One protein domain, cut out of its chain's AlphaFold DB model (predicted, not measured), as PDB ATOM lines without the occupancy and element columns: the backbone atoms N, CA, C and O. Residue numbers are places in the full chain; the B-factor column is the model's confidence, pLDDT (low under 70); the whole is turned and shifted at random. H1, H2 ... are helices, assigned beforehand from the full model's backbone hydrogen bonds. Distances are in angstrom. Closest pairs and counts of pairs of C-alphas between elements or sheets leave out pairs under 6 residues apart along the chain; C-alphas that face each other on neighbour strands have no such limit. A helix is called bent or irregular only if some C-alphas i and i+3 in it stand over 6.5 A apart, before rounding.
ATOM      1  N   GLU A   2     212.397 309.170 183.933       46.12
ATOM      2  CA  GLU A   2     212.245 307.860 183.265       46.12
ATOM      3  C   GLU A   2     213.320 307.552 182.199       46.12
ATOM      4  O   GLU A   2     213.770 306.413 182.095       46.12
ATOM      5  N   GLU A   3     213.826 308.553 181.464       49.81
ATOM      6  CA  GLU A   3     214.898 308.344 180.468       49.81
ATOM      7  C   GLU A   3     216.218 307.835 181.068       49.81
ATOM      8  O   GLU A   3     216.991 307.145 180.401       49.81
ATOM      9  N   THR A   4     216.516 308.184 182.322       51.56
ATOM     10  CA  THR A   4     217.757 307.763 182.981       51.56
ATOM     11  C   THR A   4     217.699 306.286 183.368       51.56
ATOM     12  O   THR A   4     218.704 305.584 183.261       51.56
ATOM     13  N   GLN A   5     216.519 305.802 183.775       50.19
ATOM     14  CA  GLN A   5     216.317 304.399 184.134       50.19
ATOM     15  C   GLN A   5     216.335 303.487 182.909       50.19
ATOM     16  O   GLN A   5     216.978 302.439 182.966       50.19
ATOM     17  N   SER A   6     215.725 303.894 181.788       50.66
ATOM     18  CA  SER A   6     215.763 303.093 180.557       50.66
ATOM     19  C   SER A   6     217.197 302.933 180.038       50.66
ATOM     20  O   SER A   6     217.625 301.818 179.747       50.66
ATOM     21  N   LYS A   7     217.999 304.008 180.032       50.72
ATOM     22  CA  LYS A   7     219.414 303.962 179.619       50.72
ATOM     23  C   LYS A   7     220.273 303.068 180.519       50.72
ATOM     24  O   LYS A   7     221.136 302.355 180.009       50.72
ATOM     25  N   MET A   8     220.032 303.058 181.833       50.97
ATOM     26  CA  MET A   8     220.731 302.147 182.753       50.97
ATOM     27  C   MET A   8     220.319 300.686 182.552       50.97
ATOM     28  O   MET A   8     221.185 299.812 182.553       50.97
ATOM     29  N   TRP A   9     219.032 300.418 182.316       46.69
ATOM     30  CA  TRP A   9     218.534 299.072 182.017       46.69
ATOM     31  C   TRP A   9     219.112 298.517 180.709       46.69
ATOM     32  O   TRP A   9     219.623 297.399 180.686       46.69
ATOM     33  N   PHE A  10     219.131 299.322 179.642       54.84
ATOM     34  CA  PHE A  10     219.757 298.940 178.372       54.84
ATOM     35  C   PHE A  10     221.272 298.725 178.506       54.84
ATOM     36  O   PHE A  10     221.819 297.808 177.892       54.84
ATOM     37  N   SER A  11     221.948 299.512 179.349       60.50
ATOM     38  CA  SER A  11     223.374 299.336 179.648       60.50
ATOM     39  C   SER A  11     223.653 298.031 180.408       60.50
ATOM     40  O   SER A  11     224.595 297.317 180.075       60.50
ATOM     41  N   GLY A  12     222.804 297.660 181.375       62.16
ATOM     42  CA  GLY A  12     222.935 296.406 182.126       62.16
ATOM     43  C   GLY A  12     222.727 295.157 181.263       62.16
ATOM     44  O   GLY A  12     223.516 294.213 181.334       62.16
ATOM     45  N   VAL A  13     221.718 295.168 180.384       70.31
ATOM     46  CA  VAL A  13     221.450 294.061 179.444       70.31
ATOM     47  C   VAL A  13     222.601 293.878 178.452       70.31
ATOM     48  O   VAL A  13     222.947 292.746 178.115       70.31
ATOM     49  N   ALA A  14     223.260 294.964 178.037       69.44
ATOM     50  CA  ALA A  14     224.397 294.902 177.122       69.44
ATOM     51  C   ALA A  14     225.614 294.148 177.696       69.44
ATOM     52  O   ALA A  14     226.471 293.717 176.927       69.44
ATOM     53  N   VAL A  15     225.692 293.956 179.018       73.56
ATOM     54  CA  VAL A  15     226.791 293.240 179.689       73.56
ATOM     55  C   VAL A  15     226.544 291.724 179.756       73.56
ATOM     56  O   VAL A  15     227.499 290.947 179.817       73.56
ATOM     57  N   LEU A  16     225.284 291.279 179.669       81.06
ATOM     58  CA  LEU A  16     224.899 289.866 179.787       81.06
ATOM     59  C   LEU A  16     225.632 288.926 178.814       81.06
ATOM     60  O   LEU A  16     226.126 287.899 179.280       81.06
ATOM     61  N   PRO A  17     225.800 289.243 177.513       82.56
ATOM     62  CA  PRO A  17     226.509 288.356 176.590       82.56
ATOM     63  C   PRO A  17     227.966 288.123 177.010       82.56
ATOM     64  O   PRO A  17     228.478 287.013 176.894       82.56
ATOM     65  N   TYR A  18     228.624 289.156 177.548       79.06
ATOM     66  CA  TYR A  18     230.015 289.077 177.996       79.06
ATOM     67  C   TYR A  18     230.151 288.260 179.283       79.06
ATOM     68  O   TYR A  18     231.122 287.523 179.432       79.06
ATOM     69  N   LEU A  19     229.168 288.338 180.185       80.88
ATOM     70  CA  LEU A  19     229.120 287.493 181.384       80.88
ATOM     71  C   LEU A  19     228.856 286.025 181.032       80.88
ATOM     72  O   LEU A  19     229.476 285.144 181.623       80.88
ATOM     73  N   VAL A  20     227.998 285.758 180.041       85.06
ATOM     74  CA  VAL A  20     227.771 284.403 179.515       85.06
ATOM     75  C   VAL A  20     229.055 283.849 178.894       85.06
ATOM     76  O   VAL A  20     229.455 282.741 179.233       85.06
ATOM     77  N   LEU A  21     229.749 284.630 178.058       82.50
ATOM     78  CA  LEU A  21     231.040 284.257 177.462       82.50
ATOM     79  C   LEU A  21     232.122 283.995 178.521       82.50
ATOM     80  O   LEU A  21     232.821 282.985 178.444       82.50
ATOM     81  N   ALA A  22     232.233 284.858 179.533       79.56
ATOM     82  CA  ALA A  22     233.158 284.663 180.651       79.56
ATOM     83  C   ALA A  22     232.830 283.388 181.448       79.56
ATOM     84  O   ALA A  22     233.733 282.644 181.836       79.56
ATOM     85  N   GLY A  23     231.541 283.108 181.663       78.88
ATOM     86  CA  GLY A  23     231.066 281.897 182.331       78.88
ATOM     87  C   GLY A  23     231.412 280.636 181.543       78.88
ATOM     88  O   GLY A  23     231.969 279.697 182.106       78.88
ATOM     89  N   LEU A  24     231.162 280.652 180.232       84.12
ATOM     90  CA  LEU A  24     231.441 279.535 179.328       84.12
ATOM     91  C   LEU A  24     232.943 279.231 179.250       84.12
ATOM     92  O   LEU A  24     233.344 278.073 179.325       84.12
ATOM     93  N   TYR A  25     233.776 280.275 179.180       79.94
ATOM     94  CA  TYR A  25     235.234 280.152 179.220       79.94
ATOM     95  C   TYR A  25     235.722 279.542 180.538       79.94
ATOM     96  O   TYR A  25     236.516 278.605 180.524       79.94
ATOM     97  N   THR A  26     235.205 280.022 181.674       79.38
ATOM     98  CA  THR A  26     235.594 279.520 183.004       79.38
ATOM     99  C   THR A  26     235.189 278.061 183.194       79.38
ATOM    100  O   THR A  26     235.956 277.273 183.744       79.38
ATOM    101  N   TRP A  27     234.004 277.687 182.708       83.19
ATOM    102  CA  TRP A  27     233.534 276.306 182.730       83.19
ATOM    103  C   TRP A  27     234.438 275.386 181.897       83.19
ATOM    104  O   TRP A  27     234.838 274.329 182.378       83.19
ATOM    105  N   LEU A  28     234.835 275.815 180.693       85.69
ATOM    106  CA  LEU A  28     235.679 275.031 179.786       85.69
ATOM    107  C   LEU A  28     237.061 274.714 180.385       85.69
ATOM    108  O   LEU A  28     237.574 273.607 180.237       85.69
ATOM    109  N   ILE A  29     237.658 275.679 181.086       86.69
ATOM    110  CA  ILE A  29     238.997 275.541 181.678       86.69
ATOM    111  C   ILE A  29     238.986 274.934 183.090       86.69
ATOM    112  O   ILE A  29     240.033 274.893 183.729       86.69
ATOM    113  N   HIS A  30     237.826 274.484 183.594       82.62
ATOM    114  CA  HIS A  30     237.633 274.073 184.997       82.62
ATOM    115  C   HIS A  30     238.122 275.139 186.000       82.62
ATOM    116  O   HIS A  30     238.639 274.834 187.077       82.62
ATOM    117  N   GLY A  31     237.981 276.407 185.618       71.12
ATOM    118  CA  GLY A  31     238.528 277.548 186.335       71.12
ATOM    119  C   GLY A  31     237.766 277.860 187.616       71.12
ATOM    120  O   GLY A  31     236.618 277.461 187.827       71.12
ATOM    121  N   HIS A  32     238.406 278.618 188.494       81.75
ATOM    122  CA  HIS A  32     237.799 279.114 189.721       81.75
ATOM    123  C   HIS A  32     237.214 280.515 189.531       81.75
ATOM    124  O   HIS A  32     237.399 281.188 188.519       81.75
ATOM    125  N   ARG A  33     236.516 281.009 190.559       79.88
ATOM    126  CA  ARG A  33     235.878 282.338 190.571       79.88
ATOM    127  C   ARG A  33     236.817 283.489 190.160       79.88
ATOM    128  O   ARG A  33     236.350 284.491 189.622       79.88
ATOM    129  N   LYS A  34     238.123 283.358 190.419       80.56
ATOM    130  CA  LYS A  34     239.138 284.347 190.018       80.56
ATOM    131  C   LYS A  34     239.301 284.422 188.494       80.56
ATOM    132  O   LYS A  34     239.416 285.524 187.969       80.56
ATOM    133  N   ASP A  35     239.214 283.291 187.801       77.06
ATOM    134  CA  ASP A  35     239.364 283.202 186.345       77.06
ATOM    135  C   ASP A  35     238.139 283.784 185.627       77.06
ATOM    136  O   ASP A  35     238.283 284.512 184.645       77.06
ATOM    137  N   PHE A  36     236.943 283.583 186.193       80.25
ATOM    138  CA  PHE A  36     235.717 284.243 185.732       80.25
ATOM    139  C   PHE A  36     235.802 285.767 185.834       80.25
ATOM    140  O   PHE A  36     235.486 286.475 184.879       80.25
ATOM    141  N   MET A  37     236.241 286.286 186.986       82.56
ATOM    142  CA  MET A  37     236.400 287.730 187.183       82.56
ATOM    143  C   MET A  37     237.445 288.308 186.227       82.56
ATOM    144  O   MET A  37     237.195 289.348 185.622       82.56
ATOM    145  N   ALA A  38     238.578 287.626 186.041       81.12
ATOM    146  CA  ALA A  38     239.604 288.047 185.092       81.12
ATOM    147  C   ALA A  38     239.064 288.085 183.651       81.12
ATOM    148  O   ALA A  38     239.206 289.103 182.974       81.12
ATOM    149  N   ALA A  39     238.373 287.032 183.203       80.50
ATOM    150  CA  ALA A  39     237.773 286.970 181.871       80.50
ATOM    151  C   ALA A  39     236.700 288.053 181.660       80.50
ATOM    152  O   ALA A  39     236.697 288.732 180.633       80.50
ATOM    153  N   ALA A  40     235.826 288.273 182.647       82.19
ATOM    154  CA  ALA A  40     234.803 289.312 182.586       82.19
ATOM    155  C   ALA A  40     235.418 290.721 182.506       82.19
ATOM    156  O   ALA A  40     234.987 291.531 181.686       82.19
ATOM    157  N   VAL A  41     236.454 291.006 183.305       85.50
ATOM    158  CA  VAL A  41     237.164 292.297 183.277       85.50
ATOM    159  C   VAL A  41     237.850 292.520 181.933       85.50
ATOM    160  O   VAL A  41     237.763 293.620 181.392       85.50
ATOM    161  N   VAL A  42     238.484 291.498 181.359       86.38
ATOM    162  CA  VAL A  42     239.131 291.606 180.042       86.38
ATOM    163  C   VAL A  42     238.102 291.861 178.939       86.38
ATOM    164  O   VAL A  42     238.301 292.751 178.114       86.38
ATOM    165  N   LEU A  43     236.979 291.139 178.940       83.06
ATOM    166  CA  LEU A  43     235.929 291.291 177.929       83.06
ATOM    167  C   LEU A  43     235.237 292.659 178.012       83.06
ATOM    168  O   LEU A  43     235.108 293.355 177.004       83.06
ATOM    169  N   ILE A  44     234.824 293.070 179.213       83.56
ATOM    170  CA  ILE A  44     234.155 294.358 179.427       83.56
ATOM    171  C   ILE A  44     235.148 295.508 179.221       83.56
ATOM    172  O   ILE A  44     234.843 296.474 178.523       83.56
ATOM    173  N   GLY A  45     236.357 295.390 179.771       83.44
ATOM    174  CA  GLY A  45     237.418 296.387 179.637       83.44
ATOM    175  C   GLY A  45     237.840 296.590 178.184       83.44
ATOM    176  O   GLY A  45     237.897 297.727 177.719       83.44
ATOM    177  N   GLY A  46     238.039 295.504 177.432       84.06
ATOM    178  CA  GLY A  46     238.330 295.562 176.000       84.06
ATOM    179  C   GLY A  46     237.213 296.240 175.205       84.06
ATOM    180  O   GLY A  46     237.486 297.064 174.333       84.06
ATOM    181  N   ARG A  47     235.944 295.978 175.549       81.62
ATOM    182  CA  ARG A  47     234.791 296.612 174.896       81.62
ATOM    183  C   ARG A  47     234.723 298.116 175.152       81.62
ATOM    184  O   ARG A  47     234.446 298.867 174.214       81.62
ATOM    185  N   ILE A  48     234.972 298.543 176.391       82.75
ATOM    186  CA  ILE A  48     235.026 299.962 176.770       82.75
ATOM    187  C   ILE A  48     236.172 300.646 176.025       82.75
ATOM    188  O   ILE A  48     235.969 301.688 175.408       82.75
ATOM    189  N   LEU A  49     237.359 300.037 176.026       84.25
ATOM    190  CA  LEU A  49     238.542 300.597 175.383       84.25
ATOM    191  C   LEU A  49     238.352 300.716 173.864       84.25
ATOM    192  O   LEU A  49     238.644 301.763 173.292       84.25
ATOM    193  N   TYR A  50     237.755 299.705 173.226       83.31
ATOM    194  CA  TYR A  50     237.361 299.774 171.820       83.31
ATOM    195  C   TYR A  50     236.340 300.888 171.559       83.31
ATOM    196  O   TYR A  50     236.510 301.654 170.620       83.31
ATOM    197  N   ALA A  51     235.305 301.027 172.393       77.56
ATOM    198  CA  ALA A  51     234.303 302.083 172.229       77.56
ATOM    199  C   ALA A  51     234.911 303.492 172.349       77.56
ATOM    200  O   ALA A  51     234.537 304.402 171.607       77.56
ATOM    201  N   VAL A  52     235.879 303.672 173.252       80.94
ATOM    202  CA  VAL A  52     236.629 304.928 173.389       80.94
ATOM    203  C   VAL A  52     237.480 305.186 172.147       80.94
ATOM    204  O   VAL A  52     237.415 306.280 171.585       80.94
ATOM    205  N   LEU A  53     238.238 304.189 171.683       82.44
ATOM    206  CA  LEU A  53     239.064 304.316 170.481       82.44
ATOM    207  C   LEU A  53     238.227 304.595 169.231       82.44
ATOM    208  O   LEU A  53     238.594 305.462 168.441       82.44
ATOM    209  N   ASP A  54     237.095 303.917 169.065       80.00
ATOM    210  CA  ASP A  54     236.174 304.127 167.950       80.00
ATOM    211  C   ASP A  54     235.583 305.545 167.977       80.00
ATOM    212  O   ASP A  54     235.579 306.249 166.967       80.00
ATOM    213  N   SER A  55     235.201 306.039 169.159       78.56
ATOM    214  CA  SER A  55     234.735 307.420 169.339       78.56
ATOM    215  C   SER A  55     235.811 308.454 168.976       78.56
ATOM    216  O   SER A  55     235.543 309.412 168.239       78.56
ATOM    217  N   ILE A  56     237.055 308.251 169.428       81.38
ATOM    218  CA  ILE A  56     238.192 309.126 169.101       81.38
ATOM    219  C   ILE A  56     238.478 309.084 167.598       81.38
ATOM    220  O   ILE A  56     238.575 310.135 166.960       81.38
ATOM    221  N   THR A  57     238.549 307.889 167.016       81.31
ATOM    222  CA  THR A  57     238.837 307.679 165.592       81.31
ATOM    223  C   THR A  57     237.752 308.301 164.722       81.31
ATOM    224  O   THR A  57     238.063 309.048 163.799       81.31
ATOM    225  N   SER A  58     236.477 308.108 165.065       77.00
ATOM    226  CA  SER A  58     235.332 308.753 164.415       77.00
ATOM    227  C   SER A  58     235.403 310.282 164.510       77.00
ATOM    228  O   SER A  58     235.143 311.001 163.540       77.00
ATOM    229  N   SER A  59     235.828 310.814 165.659       77.19
ATOM    230  CA  SER A  59     236.030 312.252 165.853       77.19
ATOM    231  C   SER A  59     237.147 312.818 164.970       77.19
ATOM    232  O   SER A  59     236.975 313.872 164.348       77.19
ATOM    233  N   ILE A  60     238.272 312.107 164.869       79.81
ATOM    234  CA  ILE A  60     239.407 312.487 164.022       79.81
ATOM    235  C   ILE A  60     239.027 312.370 162.542       79.81
ATOM    236  O   ILE A  60     239.204 313.329 161.790       79.81
ATOM    237  N   ALA A  61     238.432 311.251 162.130       79.62
ATOM    238  CA  ALA A  61     237.964 311.027 160.765       79.62
ATOM    239  C   ALA A  61     236.974 312.114 160.322       79.62
ATOM    240  O   ALA A  61     237.062 312.620 159.196       79.62
ATOM    241  N   TRP A  62     236.087 312.545 161.226       76.25
ATOM    242  CA  TRP A  62     235.183 313.655 160.955       76.25
ATOM    243  C   TRP A  62     235.926 314.968 160.690       76.25
ATOM    244  O   TRP A  62     235.624 315.668 159.720       76.25
ATOM    245  N   ARG A  63     236.905 315.305 161.540       75.94
ATOM    246  CA  ARG A  63     237.695 316.538 161.405       75.94
ATOM    247  C   ARG A  63     238.526 316.564 160.125       75.94
ATOM    248  O   ARG A  63     238.596 317.614 159.492       75.94
ATOM    249  N   VAL A  64     239.152 315.444 159.765       74.31
ATOM    250  CA  VAL A  64     240.120 315.402 158.661       74.31
ATOM    251  C   VAL A  64     239.427 315.243 157.306       74.31
ATOM    252  O   VAL A  64     239.725 315.997 156.381       74.31
ATOM    253  N   TYR A  65     238.480 314.309 157.189       75.38
ATOM    254  CA  TYR A  65     237.921 313.914 155.892       75.38
ATOM    255  C   TYR A  65     236.431 314.210 155.752       75.38
ATOM    256  O   TYR A  65     236.014 314.776 154.736       75.38
ATOM    257  N   ALA A  66     235.617 313.851 156.748       75.81
ATOM    258  CA  ALA A  66     234.168 313.904 156.575       75.81
ATOM    259  C   ALA A  66     233.660 315.342 156.439       75.81
ATOM    260  O   ALA A  66     232.863 315.605 155.549       75.81
ATOM    261  N   ARG A  67     234.186 316.298 157.221       77.56
ATOM    262  CA  ARG A  67     233.758 317.704 157.138       77.56
ATOM    263  C   ARG A  67     233.905 318.269 155.723       77.56
ATOM    264  O   ARG A  67     232.929 318.747 155.159       77.56
ATOM    265  N   LYS A  68     235.104 318.185 155.132       78.88
ATOM    266  CA  LYS A  68     235.364 318.729 153.786       78.88
ATOM    267  C   LYS A  68     234.510 318.036 152.725       78.88
ATOM    268  O   LYS A  68     233.939 318.705 151.870       78.88
ATOM    269  N   ARG A  69     234.405 316.705 152.797       79.69
ATOM    270  CA  ARG A  69     233.630 315.911 151.837       79.69
ATOM    271  C   ARG A  69     232.136 316.214 151.926       79.69
ATOM    272  O   ARG A  69     231.501 316.362 150.890       79.69
ATOM    273  N   THR A  70     231.589 316.318 153.135       78.94
ATOM    274  CA  THR A  70     230.180 316.649 153.364       78.94
ATOM    275  C   THR A  70     229.874 318.056 152.876       78.94
ATOM    276  O   THR A  70     228.961 318.213 152.078       78.94
ATOM    277  N   THR A  71     230.670 319.063 153.244       79.75
ATOM    278  CA  THR A  71     230.459 320.440 152.766       79.75
ATOM    279  C   THR A  71     230.537 320.530 151.239       79.75
ATOM    280  O   THR A  71     229.691 321.171 150.631       79.75
ATOM    281  N   ALA A  72     231.494 319.850 150.595       79.62
ATOM    282  CA  ALA A  72     231.609 319.844 149.134       79.62
ATOM    283  C   ALA A  72     230.429 319.137 148.445       79.62
ATOM    284  O   ALA A  72     229.910 319.646 147.456       79.62
ATOM    285  N   LYS A  73     229.982 317.988 148.972       81.62
ATOM    286  CA  LYS A  73     228.796 317.283 148.461       81.62
ATOM    287  C   LYS A  73     227.530 318.121 148.602       81.62
ATOM    288  O   LYS A  73     226.761 318.201 147.658       81.62
ATOM    289  N   MET A  74     227.342 318.748 149.762       81.25
ATOM    290  CA  MET A  74     226.173 319.585 150.028       81.25
ATOM    291  C   MET A  74     226.184 320.822 149.138       81.25
ATOM    292  O   MET A  74     225.166 321.139 148.546       81.25
ATOM    293  N   ARG A  75     227.346 321.463 148.944       80.94
ATOM    294  CA  ARG A  75     227.482 322.568 147.983       80.94
ATOM    295  C   ARG A  75     227.103 322.143 146.566       80.94
ATOM    296  O   ARG A  75     226.374 322.863 145.903       80.94
ATOM    297  N   LYS A  76     227.561 320.966 146.134       81.69
ATOM    298  CA  LYS A  76     227.191 320.423 144.828       81.69
ATOM    299  C   LYS A  76     225.679 320.191 144.717       81.69
ATOM    300  O   LYS A  76     225.113 320.530 143.698       81.69
ATOM    301  N   LEU A  77     225.025 319.702 145.773       80.44
ATOM    302  CA  LEU A  77     223.564 319.563 145.803       80.44
ATOM    303  C   LEU A  77     222.851 320.924 145.677       80.44
ATOM    304  O   LEU A  77     221.883 321.031 144.937       80.44
ATOM    305  N   PHE A  78     223.355 321.970 146.347       78.81
ATOM    306  CA  PHE A  78     222.832 323.335 146.192       78.81
ATOM    307  C   PHE A  78     222.957 323.855 144.751       78.81
ATOM    308  O   PHE A  78     222.034 324.494 144.253       78.81
ATOM    309  N   GLU A  79     224.084 323.579 144.090       80.94
ATOM    310  CA  GLU A  79     224.354 323.987 142.706       80.94
ATOM    311  C   GLU A  79     223.540 323.169 141.682       80.94
ATOM    312  O   GLU A  79     222.936 323.756 140.788       80.94
ATOM    313  N   ASP A  80     223.489 321.840 141.828       82.69
ATOM    314  CA  ASP A  80     222.838 320.919 140.884       82.69
ATOM    315  C   ASP A  80     221.303 321.063 140.903       82.69
ATOM    316  O   ASP A  80     220.670 321.031 139.848       82.69
ATOM    317  N   GLU A  81     220.700 321.266 142.081       80.12
ATOM    318  CA  GLU A  81     219.240 321.410 142.240       80.12
ATOM    319  C   GLU A  81     218.745 322.852 142.027       80.12
ATOM    320  O   GLU A  81     217.545 323.117 142.095       80.12
ATOM    321  N   GLY A  82     219.652 323.805 141.772       76.69
ATOM    322  CA  GLY A  82     219.297 325.205 141.522       76.69
ATOM    323  C   GLY A  82     218.621 325.884 142.717       76.69
ATOM    324  O   GLY A  82     217.694 326.678 142.539       76.69
ATOM    325  N   LEU A  83     219.059 325.558 143.937       80.81
ATOM    326  CA  LEU A  83     218.484 326.115 145.161       80.81
ATOM    327  C   LEU A  83     218.665 327.652 145.186       80.81
ATOM    328  O   LEU A  83     219.753 328.158 144.898       80.81
ATOM    329  N   PRO A  84     217.606 328.425 145.492       76.38
ATOM    330  CA  PRO A  84     217.610 329.877 145.351       76.38
ATOM    331  C   PRO A  84     218.558 330.531 146.354       76.38
ATOM    332  O   PRO A  84     218.748 330.049 147.469       76.38
ATOM    333  N   MET A  85     219.123 331.679 145.998       75.75
ATOM    334  CA  MET A  85     220.027 332.396 146.897       75.75
ATOM    335  C   MET A  85     219.302 332.928 148.143       75.75
ATOM    336  O   MET A  85     218.083 333.123 148.175       75.75
ATOM    337  N   ARG A  86     220.086 333.183 149.193       76.19
ATOM    338  CA  ARG A  86     219.601 333.777 150.440       76.19
ATOM    339  C   ARG A  86     219.024 335.161 150.175       76.19
ATOM    340  O   ARG A  86     219.724 336.035 149.672       76.19
ATOM    341  N   ARG A  87     217.763 335.360 150.568       70.00
ATOM    342  CA  ARG A  87     217.054 336.635 150.401       70.00
ATOM    343  C   ARG A  87     217.251 337.552 151.605       70.00
ATOM    344  O   ARG A  87     217.398 338.757 151.433       70.00
ATOM    345  N   TYR A  88     217.319 336.983 152.816       76.12
ATOM    346  CA  TYR A  88     217.463 337.754 154.052       76.12
ATOM    347  C   TYR A  88     218.800 337.477 154.758       76.12
ATOM    348  O   TYR A  88     219.097 336.325 155.083       76.12
ATOM    349  N   PRO A  89     219.589 338.511 155.105       69.12
ATOM    350  CA  PRO A  89     220.910 338.356 155.729       69.12
ATOM    351  C   PRO A  89     220.873 337.831 157.175       69.12
ATOM    352  O   PRO A  89     221.913 337.454 157.710       69.12
ATOM    353  N   ALA A  90     219.694 337.771 157.803       76.81
ATOM    354  CA  ALA A  90     219.475 337.160 159.118       76.81
ATOM    355  C   ALA A  90     218.879 335.736 159.044       76.81
ATOM    356  O   ALA A  90     218.689 335.094 160.071       76.81
ATOM    357  N   GLU A  91     218.601 335.214 157.843       76.56
ATOM    358  CA  GLU A  91     217.955 333.908 157.647       76.56
ATOM    359  C   GLU A  91     218.869 332.746 158.050       76.56
ATOM    360  O   GLU A  91     219.945 332.578 157.474       76.56
ATOM    361  N   THR A  92     218.461 331.938 159.025       82.62
ATOM    362  CA  THR A  92     219.154 330.685 159.348       82.62
ATOM    363  C   THR A  92     218.843 329.619 158.299       82.62
ATOM    364  O   THR A  92     217.803 329.665 157.650       82.62
ATOM    365  N   LEU A  93     219.710 328.609 158.171       82.12
ATOM    366  CA  LEU A  93     219.502 327.474 157.259       82.12
ATOM    367  C   LEU A  93     218.116 326.824 157.428       82.12
ATOM    368  O   LEU A  93     217.461 326.492 156.447       82.12
ATOM    369  N   SER A  94     217.655 326.663 158.671       83.88
ATOM    370  CA  SER A  94     216.334 326.103 158.971       83.88
ATOM    371  C   SER A  94     215.190 326.957 158.425       83.88
ATOM    372  O   SER A  94     214.252 326.416 157.850       83.88
ATOM    373  N   LEU A  95     215.280 328.282 158.571       82.81
ATOM    374  CA  LEU A  95     214.283 329.221 158.057       82.81
ATOM    375  C   LEU A  95     214.304 329.271 156.527       82.81
ATOM    376  O   LEU A  95     213.245 329.283 155.913       82.81
ATOM    377  N   TYR A  96     215.492 329.199 155.925       84.38
ATOM    378  CA  TYR A  96     215.674 329.127 154.476       84.38
ATOM    379  C   TYR A  96     214.997 327.896 153.858       84.38
ATOM    380  O   TYR A  96     214.213 328.025 152.920       84.38
ATOM    381  N   LEU A  97     215.247 326.703 154.409       84.75
ATOM    382  CA  LEU A  97     214.622 325.470 153.916       84.75
ATOM    383  C   LEU A  97     213.099 325.501 154.103       84.75
ATOM    384  O   LEU A  97     212.360 325.094 153.211       84.75
ATOM    385  N   LEU A  98     212.634 326.041 155.233       84.81
ATOM    386  CA  LEU A  98     211.212 326.152 155.551       84.81
ATOM    387  C   LEU A  98     210.491 327.176 154.659       84.81
ATOM    388  O   LEU A  98     209.331 326.959 154.310       84.81
ATOM    389  N   ARG A  99     211.168 328.257 154.247       84.25
ATOM    390  CA  ARG A  99     210.659 329.229 153.264       84.25
ATOM    391  C   ARG A  99     210.441 328.581 151.901       84.25
ATOM    392  O   ARG A  99     209.380 328.770 151.309       84.25
ATOM    393  N   ILE A 100     211.419 327.804 151.435       83.31
ATOM    394  CA  ILE A 100     211.348 327.095 150.149       83.31
ATOM    395  C   ILE A 100     210.251 326.031 150.177       83.31
ATOM    396  O   ILE A 100     209.483 325.913 149.226       83.31
ATOM    397  N   GLU A 101     210.154 325.269 151.266       82.44
ATOM    398  CA  GLU A 101     209.147 324.218 151.414       82.44
ATOM    399  C   GLU A 101     207.718 324.780 151.450       82.44
ATOM    400  O   GLU A 101     206.826 324.225 150.809       82.44
ATOM    401  N   ASN A 102     207.507 325.893 152.160       81.50
ATOM    402  CA  ASN A 102     206.186 326.500 152.341       81.50
ATOM    403  C   ASN A 102     205.810 327.534 151.272       81.50
ATOM    404  O   ASN A 102     204.763 328.163 151.413       81.50
ATOM    405  N   ASP A 103     206.627 327.718 150.229       73.62
ATOM    406  CA  ASP A 103     206.341 328.662 149.137       73.62
ATOM    407  C   ASP A 103     206.044 330.087 149.644       73.62
ATOM    408  O   ASP A 103     205.149 330.776 149.162       73.62
ATOM    409  N   GLN A 104     206.790 330.554 150.650       64.25
ATOM    410  CA  GLN A 104     206.556 331.881 151.241       64.25
ATOM    411  C   GLN A 104     207.018 333.054 150.352       64.25
ATOM    412  O   GLN A 104     206.954 334.207 150.775       64.25
ATOM    413  N   ASP A 105     207.483 332.778 149.133       68.00
ATOM    414  CA  ASP A 105     207.911 333.780 148.162       68.00
ATOM    415  C   ASP A 105     206.815 334.082 147.122       68.00
ATOM    416  O   ASP A 105     205.972 333.246 146.813       68.00
ATOM    417  N   GLU A 106     206.849 335.289 146.541       64.69
ATOM    418  CA  GLU A 106     205.896 335.767 145.512       64.69
ATOM    419  C   GLU A 106     205.776 334.856 144.280       64.69
ATOM    420  O   GLU A 106     204.776 334.911 143.559       64.69
ATOM    421  N   HIS A 107     206.789 334.030 144.019       67.12
ATOM    422  CA  HIS A 107     206.785 333.059 142.936       67.12
ATOM    423  C   HIS A 107     206.987 331.651 143.497       67.12
ATOM    424  O   HIS A 107     207.986 331.420 144.183       67.12
ATOM    425  N   PRO A 108     206.075 330.708 143.194       74.00
ATOM    426  CA  PRO A 108     206.176 329.348 143.692       74.00
ATOM    427  C   PRO A 108     207.422 328.666 143.129       74.00
ATOM    428  O   PRO A 108     207.696 328.727 141.925       74.00
ATOM    429  N   TYR A 109     208.172 327.995 144.000       78.50
ATOM    430  CA  TYR A 109     209.364 327.266 143.589       78.50
ATOM    431  C   TYR A 109     208.993 325.988 142.823       78.50
ATOM    432  O   TYR A 109     207.972 325.352 143.122       78.50
ATOM    433  N   PRO A 110     209.826 325.556 141.855       82.88
ATOM    434  CA  PRO A 110     209.613 324.285 141.184       82.88
ATOM    435  C   PRO A 110     209.642 323.128 142.189       82.88
ATOM    436  O   PRO A 110     210.354 323.161 143.194       82.88
ATOM    437  N   VAL A 111     208.875 322.074 141.903       81.94
ATOM    438  CA  VAL A 111     208.718 320.912 142.800       81.94
ATOM    439  C   VAL A 111     210.064 320.257 143.128       81.94
ATOM    440  O   VAL A 111     210.265 319.822 144.257       81.94
ATOM    441  N   THR A 112     211.007 320.245 142.183       83.38
ATOM    442  CA  THR A 112     212.367 319.713 142.375       83.38
ATOM    443  C   THR A 112     213.110 320.431 143.501       83.38
ATOM    444  O   THR A 112     213.630 319.787 144.407       83.38
ATOM    445  N   VAL A 113     213.044 321.761 143.524       83.50
ATOM    446  CA  VAL A 113     213.695 322.614 144.530       83.50
ATOM    447  C   VAL A 113     213.089 322.386 145.917       83.50
ATOM    448  O   VAL A 113     213.808 322.313 146.914       83.50
ATOM    449  N   LYS A 114     211.767 322.196 145.992       82.62
ATOM    450  CA  LYS A 114     211.076 321.856 147.247       82.62
ATOM    451  C   LYS A 114     211.452 320.474 147.759       82.62
ATOM    452  O   LYS A 114     211.700 320.306 148.950       82.62
ATOM    453  N   CYS A 115     211.504 319.489 146.864       84.00
ATOM    454  CA  CYS A 115     211.941 318.140 147.200       84.00
ATOM    455  C   CYS A 115     213.382 318.144 147.717       84.00
ATOM    456  O   CYS A 115     213.629 317.546 148.759       84.00
ATOM    457  N   ALA A 116     214.291 318.879 147.073       84.25
ATOM    458  CA  ALA A 116     215.673 319.025 147.523       84.25
ATOM    459  C   ALA A 116     215.773 319.702 148.902       84.25
ATOM    460  O   ALA A 116     216.513 319.245 149.777       84.25
ATOM    461  N   ALA A 117     214.989 320.760 149.142       84.75
ATOM    462  CA  ALA A 117     214.937 321.422 150.445       84.75
ATOM    463  C   ALA A 117     214.421 320.483 151.551       84.75
ATOM    464  O   ALA A 117     214.969 320.453 152.658       84.75
ATOM    465  N   ARG A 118     213.409 319.669 151.237       85.38
ATOM    466  CA  ARG A 118     212.860 318.668 152.154       85.38
ATOM    467  C   ARG A 118     213.816 317.498 152.379       85.38
ATOM    468  O   ARG A 118     213.943 317.012 153.498       85.38
ATOM    469  N   GLU A 119     214.547 317.069 151.358       86.12
ATOM    470  CA  GLU A 119     215.597 316.063 151.512       86.12
ATOM    471  C   GLU A 119     216.686 316.568 152.470       86.12
ATOM    472  O   GLU A 119     217.033 315.890 153.438       86.12
ATOM    473  N   LEU A 120     217.146 317.809 152.299       83.94
ATOM    474  CA  LEU A 120     218.113 318.435 153.203       83.94
ATOM    475  C   LEU A 120     217.604 318.538 154.646       83.94
ATOM    476  O   LEU A 120     218.363 318.250 155.577       83.94
ATOM    477  N   SER A 121     216.338 318.912 154.856       84.62
ATOM    478  CA  SER A 121     215.765 318.983 156.205       84.62
ATOM    479  C   SER A 121     215.688 317.599 156.858       84.62
ATOM    480  O   SER A 121     216.099 317.442 158.010       84.62
ATOM    481  N   THR A 122     215.283 316.570 156.105       85.94
ATOM    482  CA  THR A 122     215.253 315.184 156.602       85.94
ATOM    483  C   THR A 122     216.644 314.643 156.932       85.94
ATOM    484  O   THR A 122     216.811 313.993 157.961       85.94
ATOM    485  N   LEU A 123     217.669 314.964 156.133       82.88
ATOM    486  CA  LEU A 123     219.053 314.562 156.401       82.88
ATOM    487  C   LEU A 123     219.604 315.192 157.688       82.88
ATOM    488  O   LEU A 123     220.323 314.531 158.441       82.88
ATOM    489  N   ILE A 124     219.273 316.459 157.955       83.19
ATOM    490  CA  ILE A 124     219.653 317.137 159.202       83.19
ATOM    491  C   ILE A 124     218.974 316.463 160.397       83.19
ATOM    492  O   ILE A 124     219.634 316.198 161.404       83.19
ATOM    493  N   GLU A 125     217.683 316.158 160.282       84.06
ATOM    494  CA  GLU A 125     216.915 315.536 161.361       84.06
ATOM    495  C   GLU A 125     217.390 314.108 161.652       84.06
ATOM    496  O   GLU A 125     217.648 313.745 162.801       84.06
ATOM    497  N   GLN A 126     217.634 313.313 160.610       82.69
ATOM    498  CA  GLN A 126     218.192 311.971 160.752       82.69
ATOM    499  C   GLN A 126     219.578 312.005 161.415       82.69
ATOM    500  O   GLN A 126     219.860 311.222 162.323       82.69
ATOM    501  N   ALA A 127     220.434 312.962 161.041       77.19
ATOM    502  CA  ALA A 127     221.739 313.124 161.674       77.19
ATOM    503  C   ALA A 127     221.639 313.515 163.163       77.19
ATOM    504  O   ALA A 127     222.515 313.144 163.950       77.19
ATOM    505  N   LYS A 128     220.593 314.253 163.569       78.31
ATOM    506  CA  LYS A 128     220.307 314.554 164.983       78.31
ATOM    507  C   LYS A 128     219.886 313.299 165.748       78.31
ATOM    508  O   LYS A 128     220.390 313.088 166.854       78.31
ATOM    509  N   HIS A 129     219.060 312.444 165.144       78.19
ATOM    510  CA  HIS A 129     218.675 311.151 165.720       78.19
ATOM    511  C   HIS A 129     219.860 310.188 165.897       78.19
ATOM    512  O   HIS A 129     219.944 309.514 166.924       78.19
ATOM    513  N   ASP A 130     220.829 310.190 164.977       73.31
ATOM    514  CA  ASP A 130     222.055 309.374 165.072       73.31
ATOM    515  C   ASP A 130     223.010 309.806 166.205       73.31
ATOM    516  O   ASP A 130     223.992 309.117 166.518       73.31
ATOM    517  N   GLY A 131     222.742 310.958 166.821       69.31
ATOM    518  CA  GLY A 131     223.386 311.429 168.038       69.31
ATOM    519  C   GLY A 131     223.686 312.925 168.003       69.31
ATOM    520  O   GLY A 131     224.149 313.456 166.996       69.31
ATOM    521  N   LEU A 132     223.536 313.589 169.154       68.12
ATOM    522  CA  LEU A 132     223.717 315.042 169.330       68.12
ATOM    523  C   LEU A 132     224.997 315.591 168.681       68.12
ATOM    524  O   LEU A 132     224.984 316.622 168.013       68.12
ATOM    525  N   VAL A 133     226.117 314.884 168.853       72.06
ATOM    526  CA  VAL A 133     227.416 315.308 168.315       72.06
ATOM    527  C   VAL A 133     227.481 315.140 166.795       72.06
ATOM    528  O   VAL A 133     228.079 315.979 166.126       72.06
ATOM    529  N   LYS A 134     226.879 314.081 166.238       69.88
ATOM    530  CA  LYS A 134     226.831 313.846 164.786       69.88
ATOM    531  C   LYS A 134     225.887 314.842 164.110       69.88
ATOM    532  O   LYS A 134     226.302 315.475 163.142       69.88
ATOM    533  N   GLY A 135     224.709 315.070 164.685       73.50
ATOM    534  CA  GLY A 135     223.740 316.061 164.217       73.50
ATOM    535  C   GLY A 135     224.320 317.469 164.181       73.50
ATOM    536  O   GLY A 135     224.371 318.080 163.119       73.50
ATOM    537  N   ALA A 136     224.888 317.945 165.295       76.62
ATOM    538  CA  ALA A 136     225.487 319.281 165.360       76.62
ATOM    539  C   ALA A 136     226.658 319.468 164.376       76.62
ATOM    540  O   ALA A 136     226.908 320.563 163.872       76.62
ATOM    541  N   ARG A 137     227.412 318.399 164.104       80.06
ATOM    542  CA  ARG A 137     228.508 318.407 163.130       80.06
ATOM    543  C   ARG A 137     228.000 318.479 161.692       80.06
ATOM    544  O   ARG A 137     228.568 319.236 160.905       80.06
ATOM    545  N   MET A 138     226.972 317.698 161.371       79.38
ATOM    546  CA  MET A 138     226.332 317.675 160.060       79.38
ATOM    547  C   MET A 138     225.657 319.016 159.769       79.38
ATOM    548  O   MET A 138     225.937 319.624 158.742       79.38
ATOM    549  N   GLU A 139     224.880 319.525 160.726       82.00
ATOM    550  CA  GLU A 139     224.220 320.828 160.656       82.00
ATOM    551  C   GLU A 139     225.236 321.941 160.384       82.00
ATOM    552  O   GLU A 139     225.112 322.647 159.392       82.00
ATOM    553  N   ARG A 140     226.336 322.017 161.150       82.44
ATOM    554  CA  ARG A 140     227.411 322.995 160.889       82.44
ATOM    555  C   ARG A 140     228.053 322.850 159.510       82.44
ATOM    556  O   ARG A 140     228.458 323.852 158.930       82.44
ATOM    557  N   ALA A 141     228.217 321.627 159.006       81.94
ATOM    558  CA  ALA A 141     228.817 321.397 157.694       81.94
ATOM    559  C   ALA A 141     227.893 321.838 156.548       81.94
ATOM    560  O   ALA A 141     228.398 322.320 155.533       81.94
ATOM    561  N   ILE A 142     226.576 321.685 156.724       81.69
ATOM    562  CA  ILE A 142     225.555 322.144 155.777       81.69
ATOM    563  C   ILE A 142     225.403 323.666 155.866       81.69
ATOM    564  O   ILE A 142     225.383 324.319 154.829       81.69
ATOM    565  N   THR A 143     225.410 324.251 157.068       84.00
ATOM    566  CA  THR A 143     225.423 325.712 157.242       84.00
ATOM    567  C   THR A 143     226.650 326.343 156.580       84.00
ATOM    568  O   THR A 143     226.504 327.295 155.832       84.00
ATOM    569  N   ASP A 144     227.848 325.768 156.748       82.88
ATOM    570  CA  ASP A 144     229.068 326.242 156.061       82.88
ATOM    571  C   ASP A 144     228.958 326.098 154.526       82.88
ATOM    572  O   ASP A 144     229.499 326.914 153.782       82.88
ATOM    573  N   ALA A 145     228.244 325.085 154.019       81.38
ATOM    574  CA  ALA A 145     227.979 324.954 152.582       81.38
ATOM    575  C   ALA A 145     227.017 326.045 152.078       81.38
ATOM    576  O   ALA A 145     227.286 326.662 151.048       81.38
ATOM    577  N   TYR A 146     225.949 326.308 152.831       81.69
ATOM    578  CA  TYR A 146     224.979 327.369 152.568       81.69
ATOM    579  C   TYR A 146     225.623 328.764 152.604       81.69
ATOM    580  O   TYR A 146     225.476 329.543 151.661       81.69
ATOM    581  N   ASP A 147     226.425 329.061 153.627       81.44
ATOM    582  CA  ASP A 147     227.139 330.334 153.740       81.44
ATOM    583  C   ASP A 147     228.082 330.543 152.544       81.44
ATOM    584  O   ASP A 147     228.131 331.620 151.960       81.44
ATOM    585  N   ARG A 148     228.790 329.504 152.086       78.00
ATOM    586  CA  ARG A 148     229.664 329.613 150.901       78.00
ATOM    587  C   ARG A 148     228.902 329.786 149.595       78.00
ATOM    588  O   ARG A 148     229.385 330.501 148.715       78.00
ATOM    589  N   HIS A 149     227.758 329.120 149.458       75.69
ATOM    590  CA  HIS A 149     226.899 329.251 148.285       75.69
ATOM    591  C   HIS A 149     226.346 330.680 148.176       75.69
ATOM    592  O   HIS A 149     226.330 331.259 147.096       75.69
ATOM    593  N   THR A 150     226.004 331.288 149.312       70.88
ATOM    594  CA  THR A 150     225.449 332.649 149.380       70.88
ATOM    595  C   THR A 150     226.514 333.747 149.305       70.88
ATOM    596  O   THR A 150     226.268 334.787 148.711       70.88
ATOM    597  N   ILE A 151     227.720 333.532 149.845       61.91
ATOM    598  CA  ILE A 151     228.825 334.503 149.757       61.91
ATOM    599  C   ILE A 151     229.417 334.565 148.341       61.91
ATOM    600  O   ILE A 151     229.792 335.645 147.884       61.91
ATOM    601  N   SER A 152     229.504 333.430 147.633       54.16
ATOM    602  CA  SER A 152     230.116 333.386 146.293       54.16
ATOM    603  C   SER A 152     229.368 334.247 145.267       54.16
ATOM    604  O   SER A 152     229.993 334.759 144.342       54.16
ATOM    605  N   SER A 153     228.066 334.471 145.453       48.31
ATOM    606  CA  SER A 153     227.256 335.336 144.590       48.31
ATOM    607  C   SER A 153     227.261 336.811 145.003       48.31
ATOM    608  O   SER A 153     227.203 337.674 144.129       48.31
ATOM    609  N   THR A 154     227.428 337.140 146.290       47.62
ATOM    610  CA  THR A 154     227.564 338.538 146.752       47.62
ATOM    611  C   THR A 154     228.844 339.197 146.227       47.62
ATOM    612  O   THR A 154     228.849 340.380 145.899       47.62
ATOM    613  N   VAL A 155     229.933 338.435 146.082       51.28
ATOM    614  CA  VAL A 155     231.200 338.940 145.515       51.28
ATOM    615  C   VAL A 155     231.119 339.125 143.991       51.28
ATOM    616  O   VAL A 155     231.838 339.954 143.440       51.28
ATOM    617  N   GLN A 156     230.218 338.414 143.305       44.03
ATOM    618  CA  GLN A 156     229.973 338.597 141.869       44.03
ATOM    619  C   GLN A 156     229.033 339.763 141.542       44.03
ATOM    620  O   GLN A 156     228.934 340.125 140.372       44.03
ATOM    621  N   ASN A 157     228.388 340.384 142.534       48.00
ATOM    622  CA  ASN A 157     227.496 341.516 142.299       48.00
ATOM    623  C   ASN A 157     227.696 342.659 143.318       48.00
ATOM    624  O   ASN A 157     226.797 342.963 144.101       48.00
TER     625      ASN A 157
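AT A GLANCE: This is residues 2 to 157 of the 162 residues of an uncharacterized protein of Paraburkholderia dipogonis (UniProt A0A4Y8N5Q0). A long bent helix, H3, has a helical hairpin at one end and a loose helical head at the other. At its first end H2 folds back over residues 35 to 44 of the long arm H3a, as a V, and H1 sticks out beyond H2; at the far end H6 packs on the short arm H3b and, with residues 134 to 139, on the last residues of H5, 124 to 129, while H4 packs on residues 113 to 121 of H5. The printed part has 156 residues with six named helices, H1 to H6 in chain order, and no named strand; the class is all helix. It is extended, with a radius of gyration of the C-alphas of 24.3 A and spans of 79 by 34 by 25 A.

HOW THE PARTS SIT: H1, residues 2 to 13, touches no helix and meets H2, residues 16 to 28, only through their link. H3, residues 33 to 80, was assigned as one helix by its hydrogen bonds but is bent: C-alphas 64 and 67 are 6.9 A apart, and its arms H3a, residues 33 to 64, and H3b, residues 67 to 80, stand at a steep tilt of 47 degrees. H2 and H3a form a helical hairpin and touch at a steep tilt of 43 degrees, opposite ways; their closest C-alphas are those of Ala 22 and Ala 40, 5.3 A apart. H3b touches H6, residues 132 to 154, at a steep tilt of 49 degrees, the same way, closest at the C-alphas of Thr 71 and Ala 145, 5.2 A apart. H5, residues 111 to 129, touches H6 with residues 124 to 129 alone, opposite ways at a shallow tilt of 34 degrees, only just short of steep; their closest C-alphas, those of Lys 128 and Gly 135, are 3.8 A apart. H4, residues 93 to 101, forms a helical hairpin with H5, as H5 does with H6; H4 and H5 touch closest at the C-alphas of Glu 101 and Lys 114, 5.2 A apart. H3b and H5 are near each other, while H3a is apart from H4 and H5. Every O i to N i+4 pair is within hydrogen-bond range in H1, H2, H3a, H3b, H4 and H5; in H6 17 of 19 are.

IN THESE COORDINATES: H1 begins at C-alpha 2, (212.245, 307.860, 183.265). H3a is 46.1 A long from first to last C-alpha, H3b 19.8 A, H5 26.8 A and H6 32.8 A. H3a begins at C-alpha 33, (235.878, 282.338, 190.571), and H6 ends at C-alpha 154, (227.564, 338.538, 146.752).

THE WHOLE: The two C-alphas farthest apart are those of His 30 and Asn 157, 80.5 A. The printed part has no cut. Residues 81 to 92 form the one long link, between H3b and H4. The mean pLDDT of the printed part is 76.4; among the residues under 70 are 2 to 12, 104 to 107 and 151 to 157.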